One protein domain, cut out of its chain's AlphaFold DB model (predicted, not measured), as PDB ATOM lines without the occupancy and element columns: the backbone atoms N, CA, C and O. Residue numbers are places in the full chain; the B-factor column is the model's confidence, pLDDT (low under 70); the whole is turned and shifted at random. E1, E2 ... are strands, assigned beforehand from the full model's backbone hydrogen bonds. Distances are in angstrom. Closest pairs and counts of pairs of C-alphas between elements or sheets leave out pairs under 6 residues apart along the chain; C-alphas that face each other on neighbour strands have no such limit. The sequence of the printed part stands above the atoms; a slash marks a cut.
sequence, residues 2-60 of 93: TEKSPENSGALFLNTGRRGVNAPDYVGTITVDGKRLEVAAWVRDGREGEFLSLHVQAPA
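AT A GLANCE: This is residues 2 to 60 of the 93 residues of an uncharacterized protein of Gluconacetobacter sacchari (UniProt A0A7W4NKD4). This is a single strongly twisted, curled sheet of four antiparallel strands, with no named helix over either face. The hairpin of E3 and E4 runs on past E2 as a two-stranded arm, bending at residue 43, while a tail, residues 2 to 9, leads into E1 and a long loop, residues 15 to 25, joins E1 to E2. The printed part has 59 residues, with four named strands in the order E1, E2, E3, E4 both along the chain and across the sheet; the class is all strand. The whole is loose, with a radius of gyration of the C-alphas of 13.2 A, and spans 38 by 29 by 17 A.

IN THESE COORDINATES: Start at Thr 2 and read on to C-alpha 10 at (-19.494, 25.182, -46.125), where E1 begins; it holds residues 10 to 14 and is 13.8 A from first to last C-alpha. Next look for E2, residues 26 to 32, 18.2 A long. E3, residues 35 to 46, is the longest strand with 12 residues; follow it for 30.8 A, from C-alpha 35 at (-10.389, 18.684, -45.848) to C-alpha 46 at (-39.690, 15.398, -36.946), and find its bend of 59 degrees at residue 43. E4, residues 49 to 57, covers 25.8 A and ends at C-alpha 57 at (-18.949, 12.020, -47.314).

HOW THE PARTS SIT: The four strands form a meander, each strand the antiparallel neighbour of the one before, and each successive pair is a hairpin. Begin at the edge strand E1: it runs at 174 degrees to E2, and N 13 and O 27 are within hydrogen-bond range at 2.8 A. E2 and E3, both inner strands, stand at 135 degrees; look at N 28 and O 39, 2.9 A apart, and N 37 and O 30, 2.8 A apart. C-alphas 26 and 41 face each other at 4.9 A. E3 and the other edge strand, E4, stand at 154 degrees, with N 44 and O 51 at 2.9 A and N 53 and O 42 at 2.8 A. Near the turn, C-alphas 45 and 50 face each other at 4.4 A. The closest C-alphas of E1 and E3 are those of Leu 12 and Val 39, 7.6 A apart, while E1 and E4 are apart. From edge to edge the strands' lines turn by 62 degrees and the way across the sheet turns by 71 degrees.

THE WHOLE: The two C-alphas farthest apart are those of Thr 2 and Gly 20, at 42.4 A. The printed part has no cut. The link from E1 to E2 is long, with 11 residues; those from E2 to E3 and from E3 to E4 are tight, with 2 residues each. The mean pLDDT of the printed part is 84.6; look for values under 70 at residues 2 to 6 and at residue 60.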
ATOM      1  N   THR A   2     -10.072  40.113 -38.880       49.84
ATOM      2  CA  THR A   2     -11.061  39.053 -38.631       49.84
ATOM      3  C   THR A   2     -10.791  37.934 -39.628       49.84
ATOM      4  O   THR A   2     -11.261  37.975 -40.764       49.84
ATOM      5  N   GLU A   3      -9.946  36.984 -39.247       60.03
ATOM      6  CA  GLU A   3      -9.632  35.829 -40.079       60.03
ATOM      7  C   GLU A   3     -10.852  34.900 -40.061       60.03
ATOM      8  O   GLU A   3     -11.037  34.088 -39.160       60.03
ATOM      9  N   LYS A   4     -11.767  35.080 -41.024       57.88
ATOM     10  CA  LYS A   4     -12.761  34.052 -41.355       57.88
ATOM     11  C   LYS A   4     -12.007  32.898 -42.006       57.88
ATOM     12  O   LYS A   4     -12.024  32.747 -43.227       57.88
ATOM     13  N   SER A   5     -11.305  32.115 -41.198       60.91
ATOM     14  CA  SER A   5     -10.761  30.840 -41.634       60.91
ATOM     15  C   SER A   5     -11.960  29.995 -42.098       60.91
ATOM     16  O   SER A   5     -12.923  29.853 -41.344       60.91
ATOM     17  N   PRO A   6     -11.973  29.465 -43.335       65.06
ATOM     18  CA  PRO A   6     -13.093  28.681 -43.876       65.06
ATOM     19  C   PRO A   6     -13.225  27.289 -43.225       65.06
ATOM     20  O   PRO A   6     -13.941  26.426 -43.732       65.06
ATOM     21  N   GLU A   7     -12.522  27.078 -42.118       78.56
ATOM     22  CA  GLU A   7     -12.509  25.879 -41.296       78.56
ATOM     23  C   GLU A   7     -13.921  25.639 -40.739       78.56
ATOM     24  O   GLU A   7     -14.610  26.563 -40.297       78.56
ATOM     25  N   ASN A   8     -14.381  24.392 -40.803       82.25
ATOM     26  CA  ASN A   8     -15.712  23.947 -40.371       82.25
ATOM     27  C   ASN A   8     -16.884  24.693 -41.035       82.25
ATOM     28  O   ASN A   8     -17.998  24.707 -40.513       82.25
ATOM     29  N   SER A   9     -16.641  25.307 -42.197       84.56
ATOM     30  CA  SER A   9     -17.616  26.108 -42.934       84.56
ATOM     31  C   SER A   9     -17.849  25.547 -44.335       84.56
ATOM     32  O   SER A   9     -16.962  24.968 -44.968       84.56
ATOM     33  N   GLY A  10     -19.070  25.712 -44.835       88.44
ATOM     34  CA  GLY A  10     -19.494  25.182 -46.125       88.44
ATOM     35  C   GLY A  10     -20.685  25.931 -46.701       88.44
ATOM     36  O   GLY A  10     -21.197  26.870 -46.096       88.44
ATOM     37  N   ALA A  11     -21.126  25.497 -47.876       90.00
ATOM     38  CA  ALA A  11     -22.306  26.029 -48.545       90.00
ATOM     39  C   ALA A  11     -23.176  24.883 -49.057       90.00
ATOM     40  O   ALA A  11     -22.656  23.920 -49.622       90.00
ATOM     41  N   LEU A  12     -24.489  25.012 -48.862       91.06
ATOM     42  CA  LEU A  12     -25.522  24.115 -49.373       91.06
ATOM     43  C   LEU A  12     -26.336  24.842 -50.441       91.06
ATOM     44  O   LEU A  12     -26.715  25.997 -50.267       91.06
ATOM     45  N   PHE A  13     -26.637  24.141 -51.526       91.81
ATOM     46  CA  PHE A  13     -27.429  24.639 -52.641       91.81
ATOM     47  C   PHE A  13     -28.611  23.710 -52.885       91.81
ATOM     48  O   PHE A  13     -28.504  22.498 -52.693       91.81
ATOM     49  N   LEU A  14     -29.738  24.278 -53.315       90.06
ATOM     50  CA  LEU A  14     -30.910  23.496 -53.690       90.06
ATOM     51  C   LEU A  14     -30.551  22.568 -54.855       90.06
ATOM     52  O   LEU A  14     -30.030  23.008 -55.882       90.06
ATOM     53  N   ASN A  15     -30.854  21.282 -54.710       89.44
ATOM     54  CA  ASN A  15     -30.636  20.314 -55.769       89.44
ATOM     55  C   ASN A  15     -31.727  20.452 -56.844       89.44
ATOM     56  O   ASN A  15     -32.800  19.862 -56.750       89.44
ATOM     57  N   THR A  16     -31.451  21.232 -57.887       84.25
ATOM     58  CA  THR A  16     -32.380  21.458 -59.009       84.25
ATOM     59  C   THR A  16     -32.586  20.218 -59.886       84.25
ATOM     60  O   THR A  16     -33.566  20.132 -60.617       84.25
ATOM     61  N   GLY A  17     -31.680  19.238 -59.808       79.25
ATOM     62  CA  GLY A  17     -31.669  18.030 -60.634       79.25
ATOM     63  C   GLY A  17     -32.206  16.779 -59.943       79.25
ATOM     64  O   GLY A  17     -31.826  15.669 -60.329       79.25
ATOM     65  N   ARG A  18     -33.042  16.909 -58.907       77.31
ATOM     66  CA  ARG A  18     -33.604  15.748 -58.205       77.31
ATOM     67  C   ARG A  18     -34.357  14.827 -59.158       77.31
ATOM     68  O   ARG A  18     -35.382  15.190 -59.722       77.31
ATOM     69  N   ARG A  19     -33.866  13.594 -59.285       70.12
ATOM     70  CA  ARG A  19     -34.462  12.555 -60.142       70.12
ATOM     71  C   ARG A  19     -35.251  11.489 -59.381       70.12
ATOM     72  O   ARG A  19     -35.454  10.397 -59.898       70.12
ATOM     73  N   GLY A  20     -35.666  11.769 -58.150       73.00
ATOM     74  CA  GLY A  20     -36.488  10.844 -57.376       73.00
ATOM     75  C   GLY A  20     -36.553  11.179 -55.894       73.00
ATOM     76  O   GLY A  20     -35.837  12.052 -55.411       73.00
ATOM     77  N   VAL A  21     -37.387  10.426 -55.177       73.44
ATOM     78  CA  VAL A  21     -37.659  10.591 -53.735       73.44
ATOM     79  C   VAL A  21     -36.408  10.376 -52.874       73.44
ATOM     80  O   VAL A  21     -36.264  10.971 -51.816       73.44
ATOM     81  N   ASN A  22     -35.458   9.570 -53.356       80.56
ATOM     82  CA  ASN A  22     -34.212   9.287 -52.639       80.56
ATOM     83  C   ASN A  22     -33.131  10.363 -52.853       80.56
ATOM     84  O   ASN A  22     -32.064  10.287 -52.243       80.56
ATOM     85  N   ALA A  23     -33.360  11.342 -53.735       84.38
ATOM     86  CA  ALA A  23     -32.377  12.378 -54.023       84.38
ATOM     87  C   ALA A  23     -32.358  13.458 -52.919       84.38
ATOM     88  O   ALA A  23     -33.423  13.887 -52.467       84.38
ATOM     89  N   PRO A  24     -31.170  13.932 -52.505       90.25
ATOM     90  CA  PRO A  24     -31.053  14.973 -51.484       90.25
ATOM     91  C   PRO A  24     -31.691  16.296 -51.914       90.25
ATOM     92  O   PRO A  24     -31.629  16.657 -53.092       90.25
ATOM     93  N   ASP A  25     -32.281  16.993 -50.937       90.69
ATOM     94  CA  ASP A  25     -32.837  18.355 -50.993       90.69
ATOM     95  C   ASP A  25     -31.792  19.388 -51.309       90.69
ATOM     96  O   ASP A  25     -31.946  20.176 -52.247       90.69
ATOM     97  N   TYR A  26     -30.704  19.311 -50.567       92.50
ATOM     98  CA  TYR A  26     -29.605  20.228 -50.707       92.50
ATOM     99  C   TYR A  26     -28.320  19.444 -50.879       92.50
ATOM    100  O   TYR A  26     -28.133  18.376 -50.297       92.50
ATOM    101  N   VAL A  27     -27.429  19.973 -51.700       90.94
ATOM    102  CA  VAL A  27     -26.100  19.416 -51.929       90.94
ATOM    103  C   VAL A  27     -25.079  20.528 -51.834       90.94
ATOM    104  O   VAL A  27     -25.376  21.688 -52.121       90.94
ATOM    105  N   GLY A  28     -23.874  20.193 -51.407       90.75
ATOM    106  CA  GLY A  28     -22.866  21.200 -51.165       90.75
ATOM    107  C   GLY A  28     -21.526  20.635 -50.753       90.75
ATOM    108  O   GLY A  28     -21.286  19.428 -50.787       90.75
ATOM    109  N   THR A  29     -20.653  21.540 -50.333       91.06
ATOM    110  CA  THR A  29     -19.316  21.201 -49.845       91.06
ATOM    111  C   THR A  29     -19.052  21.894 -48.524       91.06
ATOM    112  O   THR A  29     -19.403  23.066 -48.363       91.06
ATOM    113  N   ILE A  30     -18.387  21.192 -47.615       90.50
ATOM    114  CA  ILE A  30     -17.965  21.699 -46.312       90.50
ATOM    115  C   ILE A  30     -16.473  21.439 -46.124       90.50
ATOM    116  O   ILE A  30     -15.971  20.389 -46.519       90.50
ATOM    117  N   THR A  31     -15.750  22.398 -45.560       89.56
ATOM    118  CA  THR A  31     -14.354  22.199 -45.158       89.56
ATOM    119  C   THR A  31     -14.347  21.809 -43.690       89.56
ATOM    120  O   THR A  31     -14.834  22.582 -42.877       89.56
ATOM    121  N   VAL A  32     -13.829  20.635 -43.340       86.00
ATOM    122  CA  VAL A  32     -13.698  20.159 -41.950       86.00
ATOM    123  C   VAL A  32     -12.282  19.618 -41.777       86.00
ATOM    124  O   VAL A  32     -11.825  18.858 -42.632       86.00
ATOM    125  N   ASP A  33     -11.571  20.035 -40.727       84.56
ATOM    126  CA  ASP A  33     -10.173  19.637 -40.469       84.56
ATOM    127  C   ASP A  33      -9.243  19.834 -41.690       84.56
ATOM    128  O   ASP A  33      -8.491  18.936 -42.086       84.56
ATOM    129  N   GLY A  34      -9.360  20.980 -42.373       83.69
ATOM    130  CA  GLY A  34      -8.596  21.286 -43.590       83.69
ATOM    131  C   GLY A  34      -8.940  20.430 -44.821       83.69
ATOM    132  O   GLY A  34      -8.296  20.559 -45.864       83.69
ATOM    133  N   LYS A  35      -9.955  19.556 -44.746       85.81
ATOM    134  CA  LYS A  35     -10.389  18.684 -45.848       85.81
ATOM    135  C   LYS A  35     -11.721  19.151 -46.413       85.81
ATOM    136  O   LYS A  35     -12.688  19.353 -45.684       85.81
ATOM    137  N   ARG A  36     -11.797  19.265 -47.740       86.06
ATOM    138  CA  ARG A  36     -13.057  19.515 -48.446       86.06
ATOM    139  C   ARG A  36     -13.851  18.217 -48.552       86.06
ATOM    140  O   ARG A  36     -13.405  17.281 -49.208       86.06
ATOM    141  N   LEU A  37     -15.018  18.192 -47.926       89.81
ATOM    142  CA  LEU A  37     -15.978  17.096 -47.920       89.81
ATOM    143  C   LEU A  37     -17.236  17.500 -48.688       89.81
ATOM    144  O   LEU A  37     -17.567  18.684 -48.797       89.81
ATOM    145  N   GLU A  38     -17.944  16.511 -49.214       90.62
ATOM    146  CA  GLU A  38     -19.251  16.710 -49.832       90.62
ATOM    147  C   GLU A  38     -20.339  16.492 -48.779       90.62
ATOM    148  O   GLU A  38     -20.271  15.558 -47.980       90.62
ATOM    149  N   VAL A  39     -21.355  17.351 -48.781       91.56
ATOM    150  CA  VAL A  39     -22.499  17.262 -47.870       91.56
ATOM    151  C   VAL A  39     -23.794  17.189 -48.669       91.56
ATOM    152  O   VAL A  39     -24.003  17.929 -49.630       91.56
ATOM    153  N   ALA A  40     -24.666  16.272 -48.270       92.19
ATOM    154  CA  ALA A  40     -26.014  16.113 -48.794       92.19
ATOM    155  C   ALA A  40     -27.012  16.278 -47.646       92.19
ATOM    156  O   ALA A  40     -26.763  15.783 -46.548       92.19
ATOM    157  N   ALA A  41     -28.126  16.964 -47.886       92.69
ATOM    158  CA  ALA A  41     -29.169  17.183 -46.893       92.69
ATOM    159  C   ALA A  41     -30.537  16.745 -47.421       92.69
ATOM    160  O   ALA A  41     -30.841  16.980 -48.590       92.69
ATOM    161  N   TRP A  42     -31.369  16.169 -46.556       92.62
ATOM    162  CA  TRP A  42     -32.774  15.856 -46.829       92.62
ATOM    163  C   TRP A  42     -33.671  16.579 -45.838       92.62
ATOM    164  O   TRP A  42     -33.390  16.556 -44.640       92.62
ATOM    165  N   VAL A  43     -34.762  17.165 -46.320       91.19
ATOM    166  CA  VAL A  43     -35.805  17.725 -45.456       91.19
ATOM    167  C   VAL A  43     -36.679  16.570 -44.981       91.19
ATOM    168  O   VAL A  43     -37.186  15.782 -45.782       91.19
ATOM    169  N   ARG A  44     -36.793  16.412 -43.664       90.31
ATOM    170  CA  ARG A  44     -37.602  15.376 -43.021       90.31
ATOM    171  C   ARG A  44     -38.482  15.999 -41.956       90.31
ATOM    172  O   ARG A  44     -38.085  16.959 -41.316       90.31
ATOM    173  N   ASP A  45     -39.647  15.407 -41.744       92.88
ATOM    174  CA  ASP A  45     -40.540  15.798 -40.662       92.88
ATOM    175  C   ASP A  45     -40.129  15.096 -39.360       92.88
ATOM    176  O   ASP A  45     -39.836  13.894 -39.346       92.88
ATOM    177  N   GLY A  46     -40.035  15.864 -38.280       90.38
ATOM    178  CA  GLY A  46     -39.690  15.398 -36.946       90.38
ATOM    179  C   GLY A  46     -40.741  15.814 -35.926       90.38
ATOM    180  O   GLY A  46     -41.629  16.613 -36.194       90.38
ATOM    181  N   ARG A  47     -40.618  15.294 -34.702       89.81
ATOM    182  CA  ARG A  47     -41.591  15.548 -33.625       89.81
ATOM    183  C   ARG A  47     -41.755  17.036 -33.276       89.81
ATOM    184  O   ARG A  47     -42.824  17.428 -32.825       89.81
ATOM    185  N   GLU A  48     -40.706  17.833 -33.461       88.94
ATOM    186  CA  GLU A  48     -40.690  19.280 -33.193       88.94
ATOM    187  C   GLU A  48     -40.771  20.134 -34.474       88.94
ATOM    188  O   GLU A  48     -40.648  21.354 -34.402       88.94
ATOM    189  N   GLY A  49     -40.994  19.511 -35.639       91.62
ATOM    190  CA  GLY A  49     -41.080  20.174 -36.941       91.62
ATOM    191  C   GLY A  49     -40.096  19.626 -37.976       91.62
ATOM    192  O   GLY A  49     -39.408  18.626 -37.754       91.62
ATOM    193  N   GLU A  50     -40.039  20.293 -39.127       92.56
ATOM    194  CA  GLU A  50     -39.157  19.921 -40.231       92.56
ATOM    195  C   GLU A  50     -37.681  20.147 -39.868       92.56
ATOM    196  O   GLU A  50     -37.283  21.215 -39.400       92.56
ATOM    197  N   PHE A  51     -36.846  19.143 -40.119       91.69
ATOM    198  CA  PHE A  51     -35.408  19.188 -39.892       91.69
ATOM    199  C   PHE A  51     -34.630  18.715 -41.121       91.69
ATOM    200  O   PHE A  51     -35.090  17.908 -41.929       91.69
ATOM    201  N   LEU A  52     -33.398  19.206 -41.244       90.75
ATOM    202  CA  LEU A  52     -32.468  18.794 -42.288       90.75
ATOM    203  C   LEU A  52     -31.592  17.652 -41.779       90.75
ATOM    204  O   LEU A  52     -30.707  17.841 -40.947       90.75
ATOM    205  N   SER A  53     -31.819  16.452 -42.304       90.88
ATOM    206  CA  SER A  53     -30.920  15.321 -42.103       90.88
ATOM    207  C   SER A  53     -29.702  15.493 -43.006       90.88
ATOM    208  O   SER A  53     -29.849  15.530 -44.223       90.88
ATOM    209  N   LEU A  54     -28.512  15.623 -42.419       91.00
ATOM    210  CA  LEU A  54     -27.255  15.867 -43.129       91.00
ATOM    211  C   LEU A  54     -26.429  14.580 -43.213       91.00
ATOM    212  O   LEU A  54     -26.290  13.853 -42.232       91.00
ATOM    213  N   HIS A  55     -25.828  14.331 -44.370       90.81
ATOM    214  CA  HIS A  55     -24.863  13.263 -44.583       90.81
ATOM    215  C   HIS A  55     -23.600  13.841 -45.212       90.81
ATOM    216  O   HIS A  55     -23.650  14.446 -46.285       90.81
ATOM    217  N   VAL A  56     -22.466  13.636 -44.548       89.69
ATOM    218  CA  VAL A  56     -21.155  14.102 -45.002       89.69
ATOM    219  C   VAL A  56     -20.370  12.907 -45.520       89.69
ATOM    220  O   VAL A  56     -20.298  11.870 -44.865       89.69
ATOM    221  N   GLN A  57     -19.786  13.044 -46.703       87.25
ATOM    222  CA  GLN A  57     -18.949  12.020 -47.314       87.25
ATOM    223  C   GLN A  57     -17.635  12.625 -47.799       87.25
ATOM    224  O   GLN A  57     -17.554  13.809 -48.137       87.25
ATOM    225  N   ALA A  58     -16.593  11.795 -47.841       84.31
ATOM    226  CA  ALA A  58     -15.371  12.156 -48.544       84.31
ATOM    227  C   ALA A  58     -15.717  12.491 -50.005       84.31
ATOM    228  O   ALA A  58     -16.608  11.843 -50.566       84.31
ATOM    229  N   PRO A  59     -15.036  13.477 -50.619       75.31
ATOM    230  CA  PRO A  59     -15.255  13.788 -52.019       75.31
ATOM    231  C   PRO A  59     -15.063  12.508 -52.825       75.31
ATOM    232  O   PRO A  59     -14.193  11.697 -52.494       75.31
ATOM    233  N   ALA A  60     -15.874  12.304 -53.858       67.12
ATOM    234  CA  ALA A  60     -15.863  11.079 -54.655       67.12
ATOM    235  C   ALA A  60     -14.576  10.878 -55.499       67.12
ATOM    236  O   ALA A  60     -14.640  10.422 -56.639       67.12
TER     237      ALA A  60